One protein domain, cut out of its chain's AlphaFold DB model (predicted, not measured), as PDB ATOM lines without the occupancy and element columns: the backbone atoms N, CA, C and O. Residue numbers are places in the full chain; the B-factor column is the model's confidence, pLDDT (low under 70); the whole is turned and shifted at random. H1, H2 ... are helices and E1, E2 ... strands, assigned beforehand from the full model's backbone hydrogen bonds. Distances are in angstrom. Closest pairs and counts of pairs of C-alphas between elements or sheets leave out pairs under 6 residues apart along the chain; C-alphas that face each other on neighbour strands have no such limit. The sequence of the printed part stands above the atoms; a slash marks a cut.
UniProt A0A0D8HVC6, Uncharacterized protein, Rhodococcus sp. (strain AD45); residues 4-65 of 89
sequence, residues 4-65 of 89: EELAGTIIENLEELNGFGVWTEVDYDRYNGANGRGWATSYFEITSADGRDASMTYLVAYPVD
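This is residues 4 to 65 of the 89 residues of an uncharacterized protein of Rhodococcus sp. (strain AD45) (UniProt A0A0D8HVC6). A narrow sheet, mostly the long hairpin of E2 and E3 with the short E1 beside E3, has a helix over each face, H1 over one and H2 over the other. The tip of the hairpin, residues 48 to 53, sticks out at one end of the long axis. There are 62 residues printed, with two named helices and three named strands in the order H1, E1, H2, E2, E3; the sheet runs E1, E3, E2, antiparallel, and the class is mixed, helices and strands. The whole is flat, spanning 43 by 24 by 12 A, and only just compact, close to loose, with a radius of gyration of the C-alphas of 12.5 A.

Inner strand E3, residues 54 to 60, and edge strand E2, residues 40 to 47, form a hairpin, antiparallel at 165 degrees; N 46 and O 55, 2.8 A apart, are within hydrogen-bond range. Edge strand E1, residues 24 to 26, is antiparallel to E3 at 128 degrees, with N 26 and O 58 within range at 2.9 A. H1, residues 4 to 13, is on the sheet at a height of 9.3 A, over E3 and only just along the strands, at 29 degrees to E3 on the local plane; their closest C-alphas, Ala 7 and Thr 57, are 6.8 A apart. H2, residues 28 to 35, is on the opposite face at a height of 7.9 A, slantwise to the strands, at 39 degrees to E3 on the local plane; their closest C-alphas, Tyr 31 and Tyr 58, are 6.3 A apart. This gives three layers, helices on both faces of a sheet. E1, H2 and E2 form a split strand-helix-strand unit, E3 between its two strands, with a right-handed crossover. In H1 and H2 every O i to N i+4 pair is within hydrogen-bond range.

E2 is 21.3 A long, E3 20.2 A and H1 14.3 A. H1 begins at C-alpha 4 (-6.587, 19.006, -1.190), and E3 ends at C-alpha 60 (4.248, 23.222, -12.716).

The C-alphas farthest apart, Asp 50 and Asp 65, are 43.8 A apart. The printed part has no cut and no long link. Mean pLDDT of the printed part is 75.9; among the residues under 70 are 40 to 42 and 51 to 54.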
ATOM      1  N   GLU A   4      -6.315  17.744  -0.495       67.44
ATOM      2  CA  GLU A   4      -6.587  19.006  -1.190       67.44
ATOM      3  C   GLU A   4      -6.202  20.204  -0.311       67.44
ATOM      4  O   GLU A   4      -5.532  21.125  -0.775       67.44
ATOM      5  N   GLU A   5      -6.533  20.169   0.984       71.56
ATOM      6  CA  GLU A   5      -6.147  21.211   1.945       71.56
ATOM      7  C   GLU A   5      -4.615  21.294   2.112       71.56
ATOM      8  O   GLU A   5      -4.044  22.386   2.202       71.56
ATOM      9  N   LEU A   6      -3.921  20.149   2.090       70.75
ATOM     10  CA  LEU A   6      -2.455  20.098   2.114       70.75
ATOM     11  C   LEU A   6      -1.836  20.620   0.807       70.75
ATOM     12  O   LEU A   6      -0.859  21.364   0.862       70.75
ATOM     13  N   ALA A   7      -2.402  20.269  -0.350       68.44
ATOM     14  CA  ALA A   7      -1.953  20.756  -1.654       68.44
ATOM     15  C   ALA A   7      -2.063  22.285  -1.755       68.44
ATOM     16  O   ALA A   7      -1.087  22.943  -2.122       68.44
ATOM     17  N   GLY A   8      -3.198  22.853  -1.337       72.00
ATOM     18  CA  GLY A   8      -3.384  24.305  -1.263       72.00
ATOM     19  C   GLY A   8      -2.358  24.970  -0.344       72.00
ATOM     20  O   GLY A   8      -1.705  25.934  -0.737       72.00
ATOM     21  N   THR A   9      -2.120  24.386   0.835       75.19
ATOM     22  CA  THR A   9      -1.108  24.888   1.780       75.19
ATOM     23  C   THR A   9       0.302  24.845   1.182       75.19
ATOM     24  O   THR A   9       1.076  25.779   1.369       75.19
ATOM     25  N   ILE A  10       0.660  23.786   0.448       72.81
ATOM     26  CA  ILE A  10       1.967  23.683  -0.214       72.81
ATOM     27  C   ILE A  10       2.114  24.789  -1.262       72.81
ATOM     28  O   ILE A  10       3.112  25.500  -1.234       72.81
ATOM     29  N   ILE A  11       1.122  24.981  -2.134       73.50
ATOM     30  CA  ILE A  11       1.158  26.022  -3.175       73.50
ATOM     31  C   ILE A  11       1.333  27.414  -2.559       73.50
ATOM     32  O   ILE A  11       2.165  28.184  -3.029       73.50
ATOM     33  N   GLU A  12       0.604  27.721  -1.483       75.62
ATOM     34  CA  GLU A  12       0.678  29.020  -0.799       75.62
ATOM     35  C   GLU A  12       2.026  29.284  -0.109       75.62
ATOM     36  O   GLU A  12       2.378  30.439   0.125       75.62
ATOM     37  N   ASN A  13       2.775  28.231   0.233       75.50
ATOM     38  CA  ASN A  13       4.039  28.335   0.969       75.50
ATOM     39  C   ASN A  13       5.278  28.051   0.106       75.50
ATOM     40  O   ASN A  13       6.400  28.145   0.608       75.50
ATOM     41  N   LEU A  14       5.108  27.690  -1.168       74.56
ATOM     42  CA  LEU A  14       6.228  27.501  -2.084       74.56
ATOM     43  C   LEU A  14       6.772  28.857  -2.535       74.56
ATOM     44  O   LEU A  14       6.040  29.697  -3.054       74.56
ATOM     45  N   GLU A  15       8.080  29.047  -2.371       72.50
ATOM     46  CA  GLU A  15       8.759  30.223  -2.904       72.50
ATOM     47  C   GLU A  15       8.669  30.252  -4.437       72.50
ATOM     48  O   GLU A  15       8.738  29.218  -5.117       72.50
ATOM     49  N   GLU A  16       8.521  31.456  -4.989       73.44
ATOM     50  CA  GLU A  16       8.626  31.672  -6.426       73.44
ATOM     51  C   GLU A  16      10.048  31.358  -6.897       73.44
ATOM     52  O   GLU A  16      11.046  31.745  -6.282       73.44
ATOM     53  N   LEU A  17      10.147  30.645  -8.015       70.62
ATOM     54  CA  LEU A  17      11.428  30.318  -8.620       70.62
ATOM     55  C   LEU A  17      11.828  31.434  -9.584       70.62
ATOM     56  O   LEU A  17      11.061  31.811 -10.464       70.62
ATOM     57  N   ASN A  18      13.055  31.934  -9.457       70.44
ATOM     58  CA  ASN A  18      13.565  32.973 -10.349       70.44
ATOM     59  C   ASN A  18      13.513  32.516 -11.822       70.44
ATOM     60  O   ASN A  18      14.038  31.452 -12.159       70.44
ATOM     61  N   GLY A  19      12.885  33.319 -12.686       74.31
ATOM     62  CA  GLY A  19      12.675  33.009 -14.104       74.31
ATOM     63  C   GLY A  19      11.450  32.132 -14.389       74.31
ATOM     64  O   GLY A  19      11.221  31.764 -15.541       74.31
ATOM     65  N   PHE A  20      10.644  31.814 -13.375       78.88
ATOM     66  CA  PHE A  20       9.398  31.069 -13.514       78.88
ATOM     67  C   PHE A  20       8.232  31.832 -12.877       78.88
ATOM     68  O   PHE A  20       8.409  32.636 -11.969       78.88
ATOM     69  N   GLY A  21       7.031  31.600 -13.400       77.62
ATOM     70  CA  GLY A  21       5.796  32.158 -12.868       77.62
ATOM     71  C   GLY A  21       5.286  31.393 -11.648       77.62
ATOM     72  O   GLY A  21       5.931  30.481 -11.131       77.62
ATOM     73  N   VAL A  22       4.074  31.746 -11.225       80.81
ATOM     74  CA  VAL A  22       3.409  31.144 -10.064       80.81
ATOM     75  C   VAL A  22       3.195  29.640 -10.265       80.81
ATOM     76  O   VAL A  22       2.814  29.174 -11.347       80.81
ATOM     77  N   TRP A  23       3.403  28.879  -9.192       83.56
ATOM     78  CA  TRP A  23       3.100  27.455  -9.135       83.56
ATOM     79  C   TRP A  23       1.631  27.184  -9.460       83.56
ATOM     80  O   TRP A  23       0.726  27.763  -8.864       83.56
ATOM     81  N   THR A  24       1.390  26.288 -10.413       81.94
ATOM     82  CA  THR A  24       0.042  25.913 -10.849       81.94
ATOM     83  C   THR A  24      -0.171  24.417 -10.668       81.94
ATOM     84  O   THR A  24       0.637  23.614 -11.142       81.94
ATOM     85  N   GLU A  25      -1.276  24.045 -10.025       84.75
ATOM     86  CA  GLU A  25      -1.725  22.656  -9.951       84.75
ATOM     87  C   GLU A  25      -2.250  22.176 -11.308       84.75
ATOM     88  O   GLU A  25      -3.009  22.871 -11.990       84.75
ATOM     89  N   VAL A  26      -1.815  20.989 -11.727       84.19
ATOM     90  CA  VAL A  26      -2.179  20.387 -13.013       84.19
ATOM     91  C   VAL A  26      -2.462  18.891 -12.872       84.19
ATOM     92  O   VAL A  26      -2.054  18.246 -11.910       84.19
ATOM     93  N   ASP A  27      -3.136  18.318 -13.869       87.12
ATOM     94  CA  ASP A  27      -3.271  16.866 -13.994       87.12
ATOM     95  C   ASP A  27      -1.964  16.185 -14.459       87.12
ATOM     96  O   ASP A  27      -0.999  16.827 -14.890       87.12
ATOM     97  N   TYR A  28      -1.943  14.852 -14.378       85.38
ATOM     98  CA  TYR A  28      -0.785  14.028 -14.737       85.38
ATOM     99  C   TYR A  28      -0.350  14.184 -16.201       85.38
ATOM    100  O   TYR A  28       0.848  14.222 -16.493       85.38
ATOM    101  N   ASP A  29      -1.298  14.286 -17.134       87.75
ATOM    102  CA  ASP A  29      -0.991  14.381 -18.564       87.75
ATOM    103  C   ASP A  29      -0.293  15.706 -18.876       87.75
ATOM    104  O   ASP A  29       0.712  15.755 -19.597       87.75
ATOM    105  N   ARG A  30      -0.778  16.791 -18.270       84.31
ATOM    106  CA  ARG A  30      -0.189  18.120 -18.395       84.31
ATOM    107  C   ARG A  30       1.154  18.217 -17.681       84.31
ATOM    108  O   ARG A  30       2.075  18.816 -18.241       84.31
ATOM    109  N   TYR A  31       1.302  17.581 -16.519       87.62
ATOM    110  CA  TYR A  31       2.592  17.441 -15.844       87.62
ATOM    111  C   TYR A  31       3.617  16.724 -16.724       87.62
ATOM    112  O   TYR A  31       4.708  17.242 -16.943       87.62
ATOM    113  N   ASN A  32       3.263  15.576 -17.307       86.44
ATOM    114  CA  ASN A  32       4.153  14.835 -18.203       86.44
ATOM    115  C   ASN A  32       4.539  15.638 -19.444       86.44
ATOM    116  O   ASN A  32       5.702  15.631 -19.853       86.44
ATOM    117  N   GLY A  33       3.580  16.360 -20.028       85.94
ATOM    118  CA  GLY A  33       3.844  17.260 -21.146       85.94
ATOM    119  C   GLY A  33       4.837  18.367 -20.787       85.94
ATOM    120  O   GLY A  33       5.747  18.648 -21.567       85.94
ATOM    121  N   ALA A  34       4.699  18.972 -19.604       83.56
ATOM    122  CA  ALA A  34       5.627  19.982 -19.095       83.56
ATOM    123  C   ALA A  34       7.001  19.384 -18.749       83.56
ATOM    124  O   ALA A  34       8.030  19.978 -19.069       83.56
ATOM    125  N   ASN A  35       7.035  18.187 -18.162       83.00
ATOM    126  CA  ASN A  35       8.261  17.486 -17.787       83.00
ATOM    127  C   ASN A  35       9.102  17.137 -19.016       83.00
ATOM    128  O   ASN A  35      10.295  17.422 -19.059       83.00
ATOM    129  N   GLY A  36       8.462  16.640 -20.080       79.12
ATOM    130  CA  GLY A  36       9.130  16.378 -21.358       79.12
ATOM    131  C   GLY A  36       9.723  17.627 -22.024       79.12
ATOM    132  O   GLY A  36      10.598  17.507 -22.877       79.12
ATOM    133  N   ARG A  37       9.271  18.825 -21.632       82.00
ATOM    134  CA  ARG A  37       9.784  20.121 -22.107       82.00
ATOM    135  C   ARG A  37      10.772  20.776 -21.136       82.00
ATOM    136  O   ARG A  37      11.297  21.838 -21.454       82.00
ATOM    137  N   GLY A  38      11.032  20.159 -19.981       73.81
ATOM    138  CA  GLY A  38      11.894  20.712 -18.932       73.81
ATOM    139  C   GLY A  38      11.255  21.844 -18.121       73.81
ATOM    140  O   GLY A  38      11.972  22.640 -17.529       73.81
ATOM    141  N   TRP A  39       9.923  21.946 -18.115       74.88
ATOM    142  CA  TRP A  39       9.179  22.970 -17.364       74.88
ATOM    143  C   TRP A  39       8.585  22.441 -16.057       74.88
ATOM    144  O   TRP A  39       8.215  23.226 -15.193       74.88
ATOM    145  N   ALA A  40       8.455  21.120 -15.905       65.44
ATOM    146  CA  ALA A  40       7.904  20.543 -14.685       65.44
ATOM    147  C   ALA A  40       8.895  20.667 -13.533       65.44
ATOM    148  O   ALA A  40      10.040  20.225 -13.630       65.44
ATOM    149  N   THR A  41       8.427  21.250 -12.438       65.94
ATOM    150  CA  THR A  41       9.312  21.709 -11.372       65.94
ATOM    151  C   THR A  41       9.127  20.919 -10.074       65.94
ATOM    152  O   THR A  41      10.081  20.839  -9.304       65.94
ATOM    153  N   SER A  42       7.972  20.272  -9.819       67.94
ATOM    154  CA  SER A  42       7.753  19.421  -8.625       67.94
ATOM    155  C   SER A  42       6.544  18.471  -8.733       67.94
ATOM    156  O   SER A  42       5.565  18.776  -9.406       67.94
ATOM    157  N   TYR A  43       6.583  17.326  -8.040       76.62
ATOM    158  CA  TYR A  43       5.410  16.471  -7.790       76.62
ATOM    159  C   TYR A  43       5.347  16.094  -6.306       76.62
ATOM    160  O   TYR A  43       6.390  15.912  -5.674       76.62
ATOM    161  N   PHE A  44       4.135  15.962  -5.763       75.44
ATOM    162  CA  PHE A  44       3.901  15.598  -4.366       75.44
ATOM    163  C   PHE A  44       2.997  14.371  -4.292       75.44
ATOM    164  O   PHE A  44       1.889  14.359  -4.826       75.44
ATOM    165  N   GLU A  45       3.479  13.333  -3.615       76.81
ATOM    166  CA  GLU A  45       2.671  12.179  -3.238       76.81
ATOM    167  C   GLU A  45       2.268  12.332  -1.771       76.81
ATOM    168  O   GLU A  45       3.119  12.414  -0.883       76.81
ATOM    169  N   ILE A  46       0.964  12.396  -1.521       72.88
ATOM    170  CA  ILE A  46       0.390  12.509  -0.185       72.88
ATOM    171  C   ILE A  46      -0.194  11.144   0.165       72.88
ATOM    172  O   ILE A  46      -1.256  10.751  -0.325       72.88
ATOM    173  N   THR A  47       0.520  10.410   1.014       72.62
ATOM    174  CA  THR A  47       0.121   9.077   1.475       72.62
ATOM    175  C   THR A  47      -0.502   9.140   2.865       72.62
ATOM    176  O   THR A  47       0.118   9.655   3.798       72.62
ATOM    177  N   SER A  48      -1.687   8.553   3.040       68.12
ATOM    178  CA  SER A  48      -2.255   8.304   4.367       68.12
ATOM    179  C   SER A  48      -1.443   7.252   5.137       68.12
ATOM    180  O   SER A  48      -0.911   6.304   4.558       68.12
ATOM    181  N   ALA A  49      -1.381   7.384   6.465       69.12
ATOM    182  CA  ALA A  49      -0.651   6.471   7.351       69.12
ATOM    183  C   ALA A  49      -1.177   5.023   7.319       69.12
ATOM    184  O   ALA A  49      -0.457   4.093   7.681       69.12
ATOM    185  N   ASP A  50      -2.425   4.821   6.895       71.75
ATOM    186  CA  ASP A  50      -3.023   3.500   6.697       71.75
ATOM    187  C   ASP A  50      -2.800   2.932   5.284       71.75
ATOM    188  O   ASP A  50      -3.200   1.797   5.009       71.75
ATOM    189  N   GLY A  51      -2.150   3.700   4.400       62.12
ATOM    190  CA  GLY A  51      -1.824   3.334   3.023       62.12
ATOM    191  C   GLY A  51      -3.037   3.159   2.109       62.12
ATOM    192  O   GLY A  51      -2.879   2.648   1.003       62.12
ATOM    193  N   ARG A  52      -4.244   3.515   2.567       62.12
ATOM    194  CA  ARG A  52      -5.491   3.272   1.821       62.12
ATOM    195  C   ARG A  52      -5.858   4.416   0.894       62.12
ATOM    196  O   ARG A  52      -6.400   4.151  -0.173       62.12
ATOM    197  N   ASP A  53      -5.477   5.630   1.272       62.44
ATOM    198  CA  ASP A  53      -5.710   6.841   0.498       62.44
ATOM    199  C   ASP A  53      -4.358   7.483   0.166       62.44
ATOM    200  O   ASP A  53      -3.750   8.182   0.981       62.44
ATOM    201  N   ALA A  54      -3.852   7.168  -1.025       63.78
ATOM    202  CA  ALA A  54      -2.751   7.892  -1.642       63.78
ATOM    203  C   ALA A  54      -3.339   8.847  -2.681       63.78
ATOM    204  O   ALA A  54      -4.141   8.450  -3.527       63.78
ATOM    205  N   SER A  55      -2.941  10.106  -2.600       71.00
ATOM    206  CA  SER A  55      -3.318  11.150  -3.550       71.00
ATOM    207  C   SER A  55      -2.055  11.771  -4.122       71.00
ATOM    208  O   SER A  55      -1.015  11.825  -3.465       71.00
ATOM    209  N   MET A  56      -2.130  12.181  -5.380       75.56
ATOM    210  CA  MET A  56      -0.996  12.743  -6.099       75.56
ATOM    211  C   MET A  56      -1.382  14.118  -6.612       75.56
ATOM    212  O   MET A  56      -2.367  14.250  -7.338       75.56
ATOM    213  N   THR A  57      -0.570  15.109  -6.263       79.06
ATOM    214  CA  THR A  57      -0.698  16.485  -6.736       79.06
ATOM    215  C   THR A  57       0.513  16.807  -7.599       79.06
ATOM    216  O   THR A  57       1.661  16.585  -7.201       79.06
ATOM    217  N   TYR A  58       0.268  17.347  -8.790       82.81
ATOM    218  CA  TYR A  58       1.324  17.729  -9.722       82.81
ATOM    219  C   TYR A  58       1.377  19.243  -9.851       82.81
ATOM    220  O   TYR A  58       0.356  19.873 -10.128       82.81
ATOM    221  N   LEU A  59       2.568  19.824  -9.689       81.12
ATOM    222  CA  LEU A  59       2.762  21.266  -9.789       81.12
ATOM    223  C   LEU A  59       3.729  21.612 -10.924       81.12
ATOM    224  O   LEU A  59       4.766  20.972 -11.125       81.12
ATOM    225  N   VAL A  60       3.399  22.667 -11.658       83.31
ATOM    226  CA  VAL A  60       4.248  23.222 -12.716       83.31
ATOM    227  C   VAL A  60       4.383  24.723 -12.499       83.31
ATOM    228  O   VAL A  60       3.376  25.421 -12.399       83.31
ATOM    229  N   ALA A  61       5.619  25.217 -12.471       83.12
ATOM    230  CA  ALA A  61       5.921  26.629 -12.655       83.12
ATOM    231  C   ALA A  61       6.396  26.814 -14.102       83.12
ATOM    232  O   ALA A  61       7.398  26.232 -14.518       83.12
ATOM    233  N   TYR A  62       5.642  27.562 -14.907       80.44
ATOM    234  CA  TYR A  62       6.021  27.817 -16.300       80.44
ATOM    235  C   TYR A  62       7.092  28.907 -16.354       80.44
ATOM    236  O   TYR A  62       7.014  29.843 -15.559       80.44
ATOM    237  N   PRO A  63       8.072  28.828 -17.269       78.69
ATOM    238  CA  PRO A  63       9.033  29.909 -17.441       78.69
ATOM    239  C   PRO A  63       8.284  31.201 -17.777       78.69
ATOM    240  O   PRO A  63       7.397  31.196 -18.634       78.69
ATOM    241  N   VAL A  64       8.624  32.288 -17.089       79.00
ATOM    242  CA  VAL A  64       8.216  33.622 -17.531       79.00
ATOM    243  C   VAL A  64       9.191  34.055 -18.613       79.00
ATOM    244  O   VAL A  64      10.401  33.853 -18.479       79.00
ATOM    245  N   ASP A  65       8.670  34.612 -19.707       64.88
ATOM    246  CA  ASP A  65       9.526  35.319 -20.652       64.88
ATOM    247  C   ASP A  65      10.296  36.366 -19.847       64.88
ATOM    248  O   ASP A  65       9.690  37.118 -19.080       64.88
TER     249      ASP A  65